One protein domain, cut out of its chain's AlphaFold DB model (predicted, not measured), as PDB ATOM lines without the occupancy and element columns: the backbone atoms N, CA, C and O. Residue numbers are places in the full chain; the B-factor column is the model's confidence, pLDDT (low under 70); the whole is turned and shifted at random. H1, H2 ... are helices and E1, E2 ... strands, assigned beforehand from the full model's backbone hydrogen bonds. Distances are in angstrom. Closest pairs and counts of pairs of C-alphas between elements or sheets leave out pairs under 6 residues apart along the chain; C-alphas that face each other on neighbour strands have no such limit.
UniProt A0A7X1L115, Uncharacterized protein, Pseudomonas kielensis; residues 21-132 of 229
ATOM      1  N   ALA A  21     -47.368 -67.358  -1.724       61.03
ATOM      2  CA  ALA A  21     -47.130 -65.954  -1.401       61.03
ATOM      3  C   ALA A  21     -45.896 -65.816  -0.504       61.03
ATOM      4  O   ALA A  21     -44.971 -65.095  -0.862       61.03
ATOM      5  N   ASP A  22     -45.810 -66.611   0.564       57.66
ATOM      6  CA  ASP A  22     -44.665 -66.600   1.476       57.66
ATOM      7  C   ASP A  22     -43.365 -67.044   0.785       57.66
ATOM      8  O   ASP A  22     -42.301 -66.478   1.025       57.66
ATOM      9  N   TYR A  23     -43.423 -68.028  -0.119       61.12
ATOM     10  CA  TYR A  23     -42.246 -68.519  -0.847       61.12
ATOM     11  C   TYR A  23     -41.712 -67.495  -1.856       61.12
ATOM     12  O   TYR A  23     -40.514 -67.212  -1.886       61.12
ATOM     13  N   VAL A  24     -42.599 -66.890  -2.650       64.19
ATOM     14  CA  VAL A  24     -42.251 -65.821  -3.594       64.19
ATOM     15  C   VAL A  24     -41.763 -64.585  -2.841       64.19
ATOM     16  O   VAL A  24     -40.793 -63.963  -3.264       64.19
ATOM     17  N   GLN A  25     -42.372 -64.258  -1.702       59.97
ATOM     18  CA  GLN A  25     -41.962 -63.144  -0.852       59.97
ATOM     19  C   GLN A  25     -40.587 -63.396  -0.223       59.97
ATOM     20  O   GLN A  25     -39.764 -62.485  -0.199       59.97
ATOM     21  N   ASN A  26     -40.286 -64.633   0.184       54.56
ATOM     22  CA  ASN A  26     -38.968 -65.032   0.677       54.56
ATOM     23  C   ASN A  26     -37.897 -65.015  -0.421       54.56
ATOM     24  O   ASN A  26     -36.818 -64.486  -0.181       54.56
ATOM     25  N   ILE A  27     -38.178 -65.504  -1.635       59.75
ATOM     26  CA  ILE A  27     -37.238 -65.400  -2.766       59.75
ATOM     27  C   ILE A  27     -37.031 -63.943  -3.171       59.75
ATOM     28  O   ILE A  27     -35.897 -63.531  -3.395       59.75
ATOM     29  N   ALA A  28     -38.095 -63.145  -3.244       59.38
ATOM     30  CA  ALA A  28     -37.988 -61.721  -3.532       59.38
ATOM     31  C   ALA A  28     -37.166 -61.005  -2.451       59.38
ATOM     32  O   ALA A  28     -36.314 -60.193  -2.791       59.38
ATOM     33  N   LEU A  29     -37.349 -61.351  -1.172       58.81
ATOM     34  CA  LEU A  29     -36.525 -60.876  -0.057       58.81
ATOM     35  C   LEU A  29     -35.065 -61.325  -0.174       58.81
ATOM     36  O   LEU A  29     -34.177 -60.539   0.140       58.81
ATOM     37  N   GLU A  30     -34.800 -62.549  -0.624       52.34
ATOM     38  CA  GLU A  30     -33.447 -63.087  -0.794       52.34
ATOM     39  C   GLU A  30     -32.727 -62.414  -1.975       52.34
ATOM     40  O   GLU A  30     -31.606 -61.936  -1.835       52.34
ATOM     41  N   VAL A  31     -33.405 -62.269  -3.118       57.00
ATOM     42  CA  VAL A  31     -32.914 -61.532  -4.295       57.00
ATOM     43  C   VAL A  31     -32.700 -60.056  -3.955       57.00
ATOM     44  O   VAL A  31     -31.690 -59.467  -4.336       57.00
ATOM     45  N   TYR A  32     -33.603 -59.467  -3.173       59.00
ATOM     46  CA  TYR A  32     -33.456 -58.117  -2.644       59.00
ATOM     47  C   TYR A  32     -32.246 -58.019  -1.704       59.00
ATOM     48  O   TYR A  32     -31.429 -57.119  -1.859       59.00
ATOM     49  N   ARG A  33     -32.040 -58.983  -0.798       55.28
ATOM     50  CA  ARG A  33     -30.840 -59.059   0.057       55.28
ATOM     51  C   ARG A  33     -29.548 -59.203  -0.740       55.28
ATOM     52  O   ARG A  33     -28.533 -58.665  -0.316       55.28
ATOM     53  N   MET A  34     -29.578 -59.876  -1.889       52.47
ATOM     54  CA  MET A  34     -28.423 -59.976  -2.788       52.47
ATOM     55  C   MET A  34     -28.116 -58.663  -3.528       52.47
ATOM     56  O   MET A  34     -26.977 -58.461  -3.945       52.47
ATOM     57  N   ALA A  35     -29.097 -57.766  -3.672       65.25
ATOM     58  CA  ALA A  35     -28.931 -56.440  -4.276       65.25
ATOM     59  C   ALA A  35     -28.661 -55.322  -3.248       65.25
ATOM     60  O   ALA A  35     -28.298 -54.207  -3.624       65.25
ATOM     61  N   VAL A  36     -28.843 -55.606  -1.956       82.38
ATOM     62  CA  VAL A  36     -28.683 -54.640  -0.869       82.38
ATOM     63  C   VAL A  36     -27.243 -54.641  -0.365       82.38
ATOM     64  O   VAL A  36     -26.737 -55.627   0.169       82.38
ATOM     65  N   HIS A  37     -26.581 -53.494  -0.487       90.69
ATOM     66  CA  HIS A  37     -25.206 -53.321  -0.030       90.69
ATOM     67  C   HIS A  37     -25.176 -52.640   1.334       90.69
ATOM     68  O   HIS A  37     -25.192 -51.412   1.421       90.69
ATOM     69  N   VAL A  38     -25.157 -53.438   2.403       95.00
ATOM     70  CA  VAL A  38     -25.059 -52.917   3.774       95.00
ATOM     71  C   VAL A  38     -23.665 -52.349   4.023       95.00
ATOM     72  O   VAL A  38     -22.665 -53.032   3.802       95.00
ATOM     73  N   PHE A  39     -23.604 -51.115   4.519       96.94
ATOM     74  CA  PHE A  39     -22.351 -50.425   4.843       96.94
ATOM     75  C   PHE A  39     -22.215 -50.072   6.327       96.94
ATOM     76  O   PHE A  39     -21.120 -49.736   6.772       96.94
ATOM     77  N   HIS A  40     -23.295 -50.145   7.110       97.75
ATOM     78  CA  HIS A  40     -23.244 -49.904   8.549       97.75
ATOM     79  C   HIS A  40     -24.391 -50.617   9.279       97.75
ATOM     80  O   HIS A  40     -25.489 -50.757   8.733       97.75
ATOM     81  N   LYS A  41     -24.137 -51.078  10.507       97.38
ATOM     82  CA  LYS A  41     -25.124 -51.727  11.378       97.38
ATOM     83  C   LYS A  41     -24.943 -51.250  12.812       97.38
ATOM     84  O   LYS A  41     -23.805 -51.111  13.254       97.38
ATOM     85  N   ALA A  42     -26.043 -51.100  13.538       97.56
ATOM     86  CA  ALA A  42     -26.025 -50.795  14.963       97.56
ATOM     87  C   ALA A  42     -27.213 -51.445  15.683       97.56
ATOM     88  O   ALA A  42     -28.279 -51.641  15.101       97.56
ATOM     89  N   SER A  43     -27.023 -51.759  16.962       96.94
ATOM     90  CA  SER A  43     -28.051 -52.334  17.829       96.94
ATOM     91  C   SER A  43     -28.334 -51.364  18.967       96.94
ATOM     92  O   SER A  43     -27.493 -51.207  19.847       96.94
ATOM     93  N   ILE A  44     -29.509 -50.733  18.967       96.62
ATOM     94  CA  ILE A  44     -29.865 -49.675  19.925       96.62
ATOM     95  C   ILE A  44     -31.218 -50.014  20.549       96.62
ATOM     96  O   ILE A  44     -32.197 -50.254  19.845       96.62
ATOM     97  N   GLY A  45     -31.272 -50.088  21.882       94.06
ATOM     98  CA  GLY A  45     -32.503 -50.414  22.617       94.06
ATOM     99  C   GLY A  45     -33.141 -51.757  22.239       94.06
ATOM    100  O   GLY A  45     -34.357 -51.902  22.304       94.06
ATOM    101  N   GLY A  46     -32.337 -52.735  21.809       93.00
ATOM    102  CA  GLY A  46     -32.815 -54.047  21.354       93.00
ATOM    103  C   GLY A  46     -33.361 -54.074  19.919       93.00
ATOM    104  O   GLY A  46     -33.707 -55.148  19.431       93.00
ATOM    105  N   LEU A  47     -33.397 -52.930  19.230       93.38
ATOM    106  CA  LEU A  47     -33.717 -52.829  17.808       93.38
ATOM    107  C   LEU A  47     -32.438 -52.924  16.969       93.38
ATOM    108  O   LEU A  47     -31.384 -52.429  17.372       93.38
ATOM    109  N   GLN A  48     -32.534 -53.557  15.798       94.69
ATOM    110  CA  GLN A  48     -31.425 -53.656  14.846       94.69
ATOM    111  C   GLN A  48     -31.614 -52.643  13.721       94.69
ATOM    112  O   GLN A  48     -32.643 -52.655  13.044       94.69
ATOM    113  N   PHE A  49     -30.605 -51.813  13.491       95.69
ATOM    114  CA  PHE A  49     -30.589 -50.820  12.427       95.69
ATOM    115  C   PHE A  49     -29.518 -51.166  11.403       95.69
ATOM    116  O   PHE A  49     -28.386 -51.499  11.758       95.69
ATOM    117  N   GLU A  50     -29.865 -51.059  10.126       96.12
ATOM    118  CA  GLU A  50     -28.935 -51.286   9.020       96.12
ATOM    119  C   GLU A  50     -29.011 -50.114   8.050       96.12
ATOM    120  O   GLU A  50     -30.102 -49.757   7.595       96.12
ATOM    121  N   ALA A  51     -27.853 -49.548   7.713       96.38
ATOM    122  CA  ALA A  51     -27.720 -48.612   6.612       96.38
ATOM    123  C   ALA A  51     -27.106 -49.302   5.397       96.38
ATOM    124  O   ALA A  51     -26.115 -50.035   5.497       96.38
ATOM    125  N   PHE A  52     -27.726 -49.089   4.245       95.69
ATOM    126  CA  PHE A  52     -27.429 -49.820   3.024       95.69
ATOM    127  C   PHE A  52     -27.723 -48.993   1.781       95.69
ATOM    128  O   PHE A  52     -28.426 -47.991   1.853       95.69
ATOM    129  N   ILE A  53     -27.204 -49.415   0.632       93.38
ATOM    130  CA  ILE A  53     -27.547 -48.811  -0.658       93.38
ATOM    131  C   ILE A  53     -28.591 -49.674  -1.359       93.38
ATOM    132  O   ILE A  53     -28.418 -50.889  -1.479       93.38
ATOM    133  N   LEU A  54     -29.649 -49.025  -1.838       89.19
ATOM    134  CA  LEU A  54     -30.676 -49.599  -2.700       89.19
ATOM    135  C   LEU A  54     -31.079 -48.557  -3.740       89.19
ATOM    136  O   LEU A  54     -31.266 -47.394  -3.392       89.19
ATOM    137  N   ASP A  55     -31.224 -48.976  -4.997       84.19
ATOM    138  CA  ASP A  55     -31.685 -48.121  -6.096       84.19
ATOM    139  C   ASP A  55     -30.931 -46.784  -6.182       84.19
ATOM    140  O   ASP A  55     -31.507 -45.747  -6.492       84.19
ATOM    141  N   SER A  56     -29.610 -46.816  -5.952       87.06
ATOM    142  CA  SER A  56     -28.700 -45.650  -5.978       87.06
ATOM    143  C   SER A  56     -28.728 -44.755  -4.736       87.06
ATOM    144  O   SER A  56     -27.959 -43.796  -4.662       87.06
ATOM    145  N   GLU A  57     -29.553 -45.070  -3.740       89.44
ATOM    146  CA  GLU A  57     -29.725 -44.246  -2.544       89.44
ATOM    147  C   GLU A  57     -29.226 -44.940  -1.274       89.44
ATOM    148  O   GLU A  57     -29.573 -46.098  -1.024       89.44
ATOM    149  N   PRO A  58     -28.466 -44.233  -0.417       94.06
ATOM    150  CA  PRO A  58     -28.252 -44.655   0.956       94.06
ATOM    151  C   PRO A  58     -29.572 -44.613   1.736       94.06
ATOM    152  O   PRO A  58     -30.266 -43.592   1.792       94.06
ATOM    153  N   ARG A  59     -29.910 -45.732   2.364       94.69
ATOM    154  CA  ARG A  59     -31.127 -45.949   3.140       94.69
ATOM    155  C   ARG A  59     -30.789 -46.464   4.525       94.69
ATOM    156  O   ARG A  59     -29.724 -47.033   4.738       94.69
ATOM    157  N   ILE A  60     -31.733 -46.302   5.439       95.12
ATOM    158  CA  ILE A  60     -31.742 -46.910   6.762       95.12
ATOM    159  C   ILE A  60     -32.971 -47.798   6.894       95.12
ATOM    160  O   ILE A  60     -34.048 -47.455   6.407       95.12
ATOM    161  N   SER A  61     -32.820 -48.939   7.550       94.44
ATOM    162  CA  SER A  61     -33.930 -49.779   7.991       94.44
ATOM    163  C   SER A  61     -33.828 -50.061   9.477       94.44
ATOM    164  O   SER A  61     -32.744 -50.008  10.058       94.44
ATOM    165  N   CYS A  62     -34.973 -50.377  10.066       93.75
ATOM    166  CA  CYS A  62     -35.083 -50.891  11.419       93.75
ATOM    167  C   CYS A  62     -35.768 -52.252  11.363       93.75
ATOM    168  O   CYS A  62     -36.772 -52.422  10.665       93.75
ATOM    169  N   ARG A  63     -35.236 -53.202  12.125       89.31
ATOM    170  CA  ARG A  63     -35.860 -54.487  12.397       89.31
ATOM    171  C   ARG A  63     -36.142 -54.584  13.890       89.31
ATOM    172  O   ARG A  63     -35.219 -54.675  14.701       89.31
ATOM    173  N   ASP A  64     -37.427 -54.622  14.224       84.38
ATOM    174  CA  ASP A  64     -37.899 -55.018  15.547       84.38
ATOM    175  C   ASP A  64     -38.070 -56.550  15.550       84.38
ATOM    176  O   ASP A  64     -38.858 -57.068  14.762       84.38
ATOM    177  N   PRO A  65     -37.356 -57.314  16.393       80.25
ATOM    178  CA  PRO A  65     -37.508 -58.770  16.442       80.25
ATOM    179  C   PRO A  65     -38.924 -59.219  16.840       80.25
ATOM    180  O   PRO A  65     -39.297 -60.361  16.577       80.25
ATOM    181  N   TYR A  66     -39.718 -58.335  17.448       79.94
ATOM    182  CA  TYR A  66     -41.086 -58.607  17.884       79.94
ATOM    183  C   TYR A  66     -42.147 -58.172  16.867       79.94
ATOM    184  O   TYR A  66     -43.297 -58.597  16.972       79.94
ATOM    185  N   ARG A  67     -41.796 -57.326  15.888       74.19
ATOM    186  CA  ARG A  67     -42.709 -56.895  14.821       74.19
ATOM    187  C   ARG A  67     -42.136 -57.355  13.485       74.19
ATOM    188  O   ARG A  67     -41.064 -56.923  13.091       74.19
ATOM    189  N   ASN A  68     -42.867 -58.185  12.740       70.75
ATOM    190  CA  ASN A  68     -42.440 -58.657  11.414       70.75
ATOM    191  C   ASN A  68     -42.561 -57.564  10.324       70.75
ATOM    192  O   ASN A  68     -43.090 -57.796   9.240       70.75
ATOM    193  N   GLN A  69     -42.132 -56.340  10.630       68.62
ATOM    194  CA  GLN A  69     -42.115 -55.209   9.717       68.62
ATOM    195  C   GLN A  69     -40.665 -54.792   9.486       68.62
ATOM    196  O   GLN A  69     -39.957 -54.410  10.412       68.62
ATOM    197  N   CYS A  70     -40.239 -54.850   8.229       74.56
ATOM    198  CA  CYS A  70     -38.989 -54.259   7.777       74.56
ATOM    199  C   CYS A  70     -39.355 -53.079   6.881       74.56
ATOM    200  O   CYS A  70     -39.813 -53.262   5.752       74.56
ATOM    201  N   ARG A  71     -39.214 -51.863   7.405       84.88
ATOM    202  CA  ARG A  71     -39.393 -50.631   6.634       84.88
ATOM    203  C   ARG A  71     -38.043 -49.953   6.477       84.88
ATOM    204  O   ARG A  71     -37.200 -50.025   7.369       84.88
ATOM    205  N   SER A  72     -37.846 -49.305   5.332       91.06
ATOM    206  CA  SER A  72     -36.631 -48.549   5.052       91.06
ATOM    207  C   SER A  72     -36.931 -47.173   4.485       91.06
ATOM    208  O   SER A  72     -37.895 -46.983   3.739       91.06
ATOM    209  N   LEU A  73     -36.064 -46.220   4.799       91.94
ATOM    210  CA  LEU A  73     -36.171 -44.826   4.391       91.94
ATOM    211  C   LEU A  73     -34.856 -44.361   3.794       91.94
ATOM    212  O   LEU A  73     -33.792 -44.782   4.235       91.94
ATOM    213  N   ALA A  74     -34.929 -43.483   2.797       92.56
ATOM    214  CA  ALA A  74     -33.739 -42.811   2.299       92.56
ATOM    215  C   ALA A  74     -33.181 -41.891   3.391       92.56
ATOM    216  O   ALA A  74     -33.920 -41.097   3.982       92.56
ATOM    217  N   LEU A  75     -31.881 -42.003   3.662       92.19
ATOM    218  CA  LEU A  75     -31.235 -41.315   4.781       92.19
ATOM    219  C   LEU A  75     -31.374 -39.792   4.681       92.19
ATOM    220  O   LEU A  75     -31.686 -39.146   5.672       92.19
ATOM    221  N   GLY A  76     -31.263 -39.226   3.476       88.00
ATOM    222  CA  GLY A  76     -31.314 -37.773   3.274       88.00
ATOM    223  C   GLY A  76     -32.662 -37.098   3.532       88.00
ATOM    224  O   GLY A  76     -32.732 -35.875   3.523       88.00
ATOM    225  N   VAL A  77     -33.726 -37.871   3.770       86.94
ATOM    226  CA  VAL A  77     -35.056 -37.351   4.148       86.94
ATOM    227  C   VAL A  77     -35.634 -38.023   5.382       86.94
ATOM    228  O   VAL A  77     -36.828 -37.889   5.656       86.94
ATOM    229  N   SER A  78     -34.797 -38.762   6.106       90.44
ATOM    230  CA  SER A  78     -35.166 -39.422   7.352       90.44
ATOM    231  C   SER A  78     -34.938 -38.476   8.521       90.44
ATOM    232  O   SER A  78     -33.882 -37.866   8.613       90.44
ATOM    233  N   TYR A  79     -35.914 -38.390   9.420       90.62
ATOM    234  CA  TYR A  79     -35.882 -37.555  10.620       90.62
ATOM    235  C   TYR A  79     -36.273 -38.377  11.835       90.62
ATOM    236  O   TYR A  79     -37.161 -39.223  11.745       90.62
ATOM    237  N   LEU A  80     -35.664 -38.088  12.980       91.62
ATOM    238  CA  LEU A  80     -36.133 -38.560  14.275       91.62
ATOM    239  C   LEU A  80     -37.041 -37.491  14.871       91.62
ATOM    240  O   LEU A  80     -36.610 -36.365  15.136       91.62
ATOM    241  N   ARG A  81     -38.315 -37.838  15.053       89.38
ATOM    242  CA  ARG A  81     -39.334 -36.913  15.551       89.38
ATOM    243  C   ARG A  81     -40.168 -37.564  16.640       89.38
ATOM    244  O   ARG A  81     -40.569 -38.719  16.516       89.38
ATOM    245  N   PHE A  82     -40.445 -36.786  17.680       89.06
ATOM    246  CA  PHE A  82     -41.442 -37.133  18.677       89.06
ATOM    247  C   PHE A  82     -42.829 -36.705  18.185       89.06
ATOM    248  O   PHE A  82     -43.027 -35.545  17.810       89.06
ATOM    249  N   PHE A  83     -43.775 -37.636  18.157       87.00
ATOM    250  CA  PHE A  83     -45.173 -37.382  17.824       87.00
ATOM    251  C   PHE A  83     -46.003 -37.379  19.107       87.00
ATOM    252  O   PHE A  83     -45.913 -38.310  19.902       87.00
ATOM    253  N   SER A  84     -46.791 -36.316  19.288       83.94
ATOM    254  CA  SER A  84     -47.861 -36.217  20.293       83.94
ATOM    255  C   SER A  84     -49.163 -36.768  19.688       83.94
ATOM    256  O   SER A  84     -49.317 -36.668  18.466       83.94
ATOM    257  N   PRO A  85     -50.129 -37.266  20.485       77.00
ATOM    258  CA  PRO A  85     -51.465 -37.647  20.006       77.00
ATOM    259  C   PRO A  85     -52.193 -36.536  19.232       77.00
ATOM    260  O   PRO A  85     -53.068 -36.818  18.419       77.00
ATOM    261  N   ASP A  86     -51.800 -35.277  19.445       71.88
ATOM    262  CA  ASP A  86     -52.323 -34.118  18.713       71.88
ATOM    263  C   ASP A  86     -51.892 -34.087  17.233       71.88
ATOM    264  O   ASP A  86     -52.432 -33.312  16.441       71.88
ATOM    265  N   PHE A  87     -50.920 -34.920  16.839       66.62
ATOM    266  CA  PHE A  87     -50.494 -35.094  15.453       66.62
ATOM    267  C   PHE A  87     -51.079 -36.392  14.865       66.62
ATOM    268  O   PHE A  87     -50.779 -37.487  15.339       66.62
ATOM    269  N   PRO A  88     -51.872 -36.312  13.781       59.03
ATOM    270  CA  PRO A  88     -52.742 -37.406  13.341       59.03
ATOM    271  C   PRO A  88     -52.040 -38.591  12.650       59.03
ATOM    272  O   PRO A  88     -52.724 -39.505  12.198       59.03
ATOM    273  N   SER A  89     -50.710 -38.603  12.508       65.88
ATOM    274  CA  SER A  89     -50.028 -39.585  11.650       65.88
ATOM    275  C   SER A  89     -49.781 -40.956  12.294       65.88
ATOM    276  O   SER A  89     -49.622 -41.923  11.552       65.88
ATOM    277  N   THR A  90     -49.754 -41.076  13.628       66.19
ATOM    278  CA  THR A  90     -49.306 -42.319  14.301       66.19
ATOM    279  C   THR A  90     -50.320 -42.968  15.226       66.19
ATOM    280  O   THR A  90     -50.200 -44.162  15.479       66.19
ATOM    281  N   GLY A  91     -51.289 -42.225  15.768       70.81
ATOM    282  CA  GLY A  91     -52.213 -42.720  16.804       70.81
ATOM    283  C   GLY A  91     -51.556 -43.065  18.154       70.81
ATOM    284  O   GLY A  91     -52.256 -43.158  19.158       70.81
ATOM    285  N   GLU A  92     -50.228 -43.209  18.194       83.31
ATOM    286  CA  GLU A  92     -49.408 -43.475  19.376       83.31
ATOM    287  C   GLU A  92     -48.403 -42.336  19.599       83.31
ATOM    288  O   GLU A  92     -47.744 -41.868  18.660       83.31
ATOM    289  N   GLU A  93     -48.283 -41.918  20.860       89.50
ATOM    290  CA  GLU A  93     -47.274 -40.963  21.314       89.50
ATOM    291  C   GLU A  93     -45.895 -41.626  21.380       89.50
ATOM    292  O   GLU A  93     -45.752 -42.737  21.892       89.50
ATOM    293  N   GLY A  94     -44.864 -40.932  20.904       91.94
ATOM    294  CA  GLY A  94     -43.482 -41.364  21.084       91.94
ATOM    295  C   GLY A  94     -42.568 -40.999  19.927       91.94
ATOM    296  O   GLY A  94     -42.882 -40.155  19.088       91.94
ATOM    297  N   TRP A  95     -41.400 -41.635  19.891       93.19
ATOM    298  CA  TRP A  95     -40.406 -41.419  18.845       93.19
ATOM    299  C   TRP A  95     -40.708 -42.228  17.590       93.19
ATOM    300  O   TRP A  95     -41.095 -43.391  17.664       93.19
ATOM    301  N   TRP A  96     -40.461 -41.622  16.433       92.94
ATOM    302  CA  TRP A  96     -40.620 -42.257  15.131       92.94
ATOM    303  C   TRP A  96     -39.512 -41.824  14.177       92.94
ATOM    304  O   TRP A  96     -39.037 -40.685  14.231       92.94
ATOM    305  N   PHE A  97     -39.166 -42.703  13.233       91.81
ATOM    306  CA  PHE A  97     -38.607 -42.222  11.977       91.81
ATOM    307  C   PHE A  97     -39.715 -41.617  11.134       91.81
ATOM    308  O   PHE A  97     -40.676 -42.306  10.772       91.81
ATOM    309  N   ALA A  98     -39.523 -40.362  10.757       89.81
ATOM    310  CA  ALA A  98     -40.390 -39.649   9.849       89.81
ATOM    311  C   ALA A  98     -39.708 -39.398   8.500       89.81
ATOM    312  O   ALA A  98     -38.534 -39.025   8.447       89.81
ATOM    313  N   LYS A  99     -40.459 -39.535   7.406       88.31
ATOM    314  CA  LYS A  99     -40.071 -38.989   6.101       88.31
ATOM    315  C   LYS A  99     -40.515 -37.532   6.026       88.31
ATOM    316  O   LYS A  99     -41.622 -37.190   6.440       88.31
ATOM    317  N   TYR A 100     -39.618 -36.665   5.553       84.00
ATOM    318  CA  TYR A 100     -39.836 -35.210   5.479       84.00
ATOM    319  C   TYR A 100     -40.236 -34.570   6.820       84.00
ATOM    320  O   TYR A 100     -40.894 -33.533   6.865       84.00
ATOM    321  N   GLY A 101     -39.891 -35.233   7.924       79.88
ATOM    322  CA  GLY A 101     -40.259 -34.815   9.267       79.88
ATOM    323  C   GLY A 101     -41.748 -34.928   9.599       79.88
ATOM    324  O   GLY A 101     -42.102 -34.547  10.706       79.88
ATOM    325  N   GLN A 102     -42.627 -35.421   8.722       81.75
ATOM    326  CA  GLN A 102     -44.082 -35.443   8.963       81.75
ATOM    327  C   GLN A 102     -44.687 -36.844   8.864       81.75
ATOM    328  O   GLN A 102     -45.527 -37.212   9.688       81.75
ATOM    329  N   ASP A 103     -44.224 -37.643   7.906       86.75
ATOM    330  CA  ASP A 103     -44.782 -38.967   7.653       86.75
ATOM    331  C   ASP A 103     -44.109 -39.978   8.576       86.75
ATOM    332  O   ASP A 103     -42.996 -40.424   8.298       86.75
ATOM    333  N   ALA A 104     -44.751 -40.335   9.682       90.00
ATOM    334  CA  ALA A 104     -44.230 -41.338  10.598       90.00
ATOM    335  C   ALA A 104     -44.293 -42.742   9.981       90.00
ATOM    336  O   ALA A 104     -45.349 -43.214   9.557       90.00
ATOM    337  N   LEU A 105     -43.143 -43.410   9.896       89.38
ATOM    338  CA  LEU A 105     -43.002 -44.629   9.099       89.38
ATOM    339  C   LEU A 105     -42.411 -45.800   9.868       89.38
ATOM    340  O   LEU A 105     -42.841 -46.927   9.619       89.38
ATOM    341  N   ILE A 106     -41.461 -45.557  10.772       90.88
ATOM    342  CA  ILE A 106     -40.871 -46.601  11.617       90.88
ATOM    343  C   ILE A 106     -41.074 -46.206  13.072       90.88
ATOM    344  O   ILE A 106     -40.626 -45.143  13.497       90.88
ATOM    345  N   ASP A 107     -41.744 -47.084  13.803       91.19
ATOM    346  CA  ASP A 107     -42.022 -46.952  15.225       91.19
ATOM    347  C   ASP A 107     -40.735 -47.090  16.051       91.19
ATOM    348  O   ASP A 107     -40.021 -48.090  15.941       91.19
ATOM    349  N   LEU A 108     -40.453 -46.080  16.874       93.31
ATOM    350  CA  LEU A 108     -39.371 -46.060  17.857       93.31
ATOM    351  C   LEU A 108     -39.902 -45.752  19.268       93.31
ATOM    352  O   LEU A 108     -39.124 -45.364  20.136       93.31
ATOM    353  N   THR A 109     -41.202 -45.923  19.527       92.44
ATOM    354  CA  THR A 109     -41.868 -45.625  20.813       92.44
ATOM    355  C   THR A 109     -41.239 -46.357  22.001       92.44
ATOM    356  O   THR A 109     -41.298 -45.883  23.133       92.44
ATOM    357  N   LYS A 110     -40.572 -47.491  21.752       91.88
ATOM    358  CA  LYS A 110     -39.832 -48.272  22.757       91.88
ATOM    359  C   LYS A 110     -38.465 -47.686  23.127       91.88
ATOM    360  O   LYS A 110     -37.856 -48.154  24.088       91.88
ATOM    361  N   LEU A 111     -37.947 -46.727  22.360       94.62
ATOM    362  CA  LEU A 111     -36.656 -46.104  22.627       94.62
ATOM    363  C   LEU A 111     -36.810 -44.914  23.575       94.62
ATOM    364  O   LEU A 111     -37.662 -44.044  23.403       94.62
ATOM    365  N   SER A 112     -35.916 -44.845  24.556       94.44
ATOM    366  CA  SER A 112     -35.724 -43.648  25.376       94.44
ATOM    367  C   SER A 112     -35.110 -42.511  24.556       94.44
ATOM    368  O   SER A 112     -34.421 -42.741  23.563       94.44
ATOM    369  N   GLN A 113     -35.266 -41.268  25.016       91.81
ATOM    370  CA  GLN A 113     -34.648 -40.109  24.363       91.81
ATOM    371  C   GLN A 113     -33.125 -40.256  24.199       91.81
ATOM    372  O   GLN A 113     -32.587 -39.882  23.162       91.81
ATOM    373  N   VAL A 114     -32.431 -40.833  25.189       94.06
ATOM    374  CA  VAL A 114     -30.978 -41.078  25.121       94.06
ATOM    375  C   VAL A 114     -30.634 -42.029  23.972       94.06
ATOM    376  O   VAL A 114     -29.716 -41.755  23.207       94.06
ATOM    377  N   GLN A 115     -31.406 -43.102  23.801       96.38
ATOM    378  CA  GLN A 115     -31.223 -44.061  22.706       96.38
ATOM    379  C   GLN A 115     -31.549 -43.450  21.339       96.38
ATOM    380  O   GLN A 115     -30.916 -43.780  20.343       96.38
ATOM    381  N   VAL A 116     -32.517 -42.535  21.271       94.44
ATOM    382  CA  VAL A 116     -32.826 -41.823  20.023       94.44
ATOM    383  C   VAL A 116     -31.723 -40.828  19.667       94.44
ATOM    384  O   VAL A 116     -31.366 -40.718  18.499       94.44
ATOM    385  N   LEU A 117     -31.125 -40.149  20.650       91.50
ATOM    386  CA  LEU A 117     -29.942 -39.311  20.432       91.50
ATOM    387  C   LEU A 117     -28.730 -40.136  19.979       91.50
ATOM    388  O   LEU A 117     -28.013 -39.724  19.069       91.50
ATOM    389  N   GLU A 118     -28.526 -41.312  20.573       94.81
ATOM    390  CA  GLU A 118     -27.508 -42.267  20.130       94.81
ATOM    391  C   GLU A 118     -27.742 -42.671  18.671       94.81
ATOM    392  O   GLU A 118     -26.831 -42.567  17.855       94.81
ATOM    393  N   LEU A 119     -28.977 -43.028  18.312       95.25
ATOM    394  CA  LEU A 119     -29.370 -43.355  16.941       95.25
ATOM    395  C   LEU A 119     -29.138 -42.182  15.977       95.25
ATOM    396  O   LEU A 119     -28.650 -42.389  14.864       95.25
ATOM    397  N   ALA A 120     -29.445 -40.955  16.411       92.81
ATOM    398  CA  ALA A 120     -29.213 -39.739  15.639       92.81
ATOM    399  C   ALA A 120     -27.731 -39.575  15.296       92.81
ATOM    400  O   ALA A 120     -27.379 -39.340  14.143       92.81
ATOM    401  N   HIS A 121     -26.862 -39.739  16.291       92.12
ATOM    402  CA  HIS A 121     -25.419 -39.627  16.125       92.12
ATOM    403  C   HIS A 121     -24.839 -40.783  15.295       92.12
ATOM    404  O   HIS A 121     -23.987 -40.576  14.430       92.12
ATOM    405  N   GLU A 122     -25.310 -42.006  15.533       96.19
ATOM    406  CA  GLU A 122     -24.837 -43.213  14.855       96.19
ATOM    407  C   GLU A 122     -25.083 -43.131  13.340       96.19
ATOM    408  O   GLU A 122     -24.174 -43.370  12.542       96.19
ATOM    409  N   PHE A 123     -26.280 -42.696  12.936       94.94
ATOM    410  CA  PHE A 123     -26.682 -42.640  11.528       94.94
ATOM    411  C   PHE A 123     -26.656 -41.241  10.908       94.94
ATOM    412  O   PHE A 123     -26.975 -41.108   9.729       94.94
ATOM    413  N   GLY A 124     -26.267 -40.211  11.663       92.44
ATOM    414  CA  GLY A 124     -26.243 -38.828  11.189       92.44
ATOM    415  C   GLY A 124     -27.633 -38.329  10.786       92.44
ATOM    416  O   GLY A 124     -27.841 -37.872   9.665       92.44
ATOM    417  N   LEU A 125     -28.609 -38.466  11.682       90.38
ATOM    418  CA  LEU A 125     -30.003 -38.118  11.416       90.38
ATOM    419  C   LEU A 125     -30.382 -36.785  12.074       90.38
ATOM    420  O   LEU A 125     -30.000 -36.547  13.223       90.38
ATOM    421  N   PRO A 126     -31.205 -35.952  11.414       86.12
ATOM    422  CA  PRO A 126     -31.896 -34.854  12.084       86.12
ATOM    423  C   PRO A 126     -32.700 -35.332  13.280       86.12
ATOM    424  O   PRO A 126     -33.385 -36.355  13.220       86.12
ATOM    425  N   PHE A 127     -32.695 -34.511  14.322       80.56
ATOM    426  CA  PHE A 127     -33.416 -34.749  15.558       80.56
ATOM    427  C   PHE A 127     -34.254 -33.515  15.914       80.56
ATOM    428  O   PHE A 127     -33.713 -32.414  16.016       80.56
ATOM    429  N   TRP A 128     -35.569 -33.685  16.087       74.69
ATOM    430  CA  TRP A 128     -36.506 -32.599  16.409       74.69
ATOM    431  C   TRP A 128     -37.229 -32.837  17.739       74.69
ATOM    432  O   TRP A 128     -37.918 -33.845  17.908       74.69
ATOM    433  N   VAL A 129     -37.114 -31.865  18.655       60.50
ATOM    434  CA  VAL A 129     -37.731 -31.873  19.998       60.50
ATOM    435  C   VAL A 129     -38.533 -30.590  20.252       60.50
ATOM    436  O   VAL A 129     -38.275 -29.882  21.216       60.50
ATOM    437  N   ALA A 130     -39.472 -30.206  19.386       57.38
ATOM    438  CA  ALA A 130     -40.381 -29.097  19.708       57.38
ATOM    439  C   ALA A 130     -41.629 -29.067  18.811       57.38
ATOM    440  O   ALA A 130     -41.543 -29.441  17.639       57.38
ATOM    441  N   PRO A 131     -42.771 -28.551  19.317       49.34
ATOM    442  CA  PRO A 131     -43.944 -28.230  18.503       49.34
ATOM    443  C   PRO A 131     -43.827 -26.878  17.773       49.34
ATOM    444  O   PRO A 131     -44.673 -26.567  16.938       49.34
ATOM    445  N   PHE A 132     -42.790 -26.082  18.048       44.28
ATOM    446  CA  PHE A 132     -42.592 -24.757  17.463       44.28
ATOM    447  C   PHE A 132     -41.306 -24.730  16.650       44.28
ATOM    448  O   PHE A 132     -40.238 -25.074  17.153       44.28
TER     449      PHE A 132
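What this domain is: This is residues 21 to 132 of the 229 residues of an uncharacterized protein of Pseudomonas kielensis (UniProt A0A7X1L115). Two small, strongly twisted sheets, E1 to E4 and E5 to E7, stand partly face to face as a sandwich, with H2 packed between them on the side of E1 and E5. At one end of the long axis, residues 21 to 31 of H1 stick out as a free arm. The 112 printed residues hold two named helices and seven named strands, in order H1 E1 E2 E3 E4 E5 E6 E7 H2; both sheets are antiparallel in chain order, and the class is mixed. The whole is compact, radius of gyration of the C-alphas 14.4 A, yet elongated, 44 by 28 by 25 A.

Where its parts are: H1, residues 21 to 35, begins at C-alpha 21 (-47.130, -65.954, -1.401) and is 20.7 A long. E1, 37 to 44, 20.8 A, bends by 51 degrees at residue 40. E2 is 47 to 54, 21.0 A; E3 57 to 63; E4 70 to 74; E5 78 to 83; E6 94 to 99; E7 103 to 107. H2, 113 to 123, ends at C-alpha 123 (-26.682, -42.640, 11.528).

How they stand to each other: H1 only just is on the first sheet, grazing it with residues 32 to 35. E1 to E4 form a meander, each strand the antiparallel neighbour of the one before: N 42 and O 49 are 3.0 A apart, N 59 and O 52 2.8 A, N 60 and O 73 2.8 A. E5 to E7 form another, with N 81 and O 96 at 3.0 A and N 97 and O 106 at 2.9 A. The closest C-alphas of E4 and E7, Arg 71 and Ile 106, are 6.6 A apart. H2 is on both sheets, making two layers with each, at heights of 9.0 A over the first and 10.5 A over the second. In H1 and H2 every O i to N i+4 pair is within hydrogen-bond range.

The domain as a whole: The C-alphas farthest apart, Tyr 23 and Phe 132, are 47.4 A apart. The printed part has no cut and no long link. pLDDT is under 70 at residues 21 to 35, 69, 87 to 90 and 129 to 132.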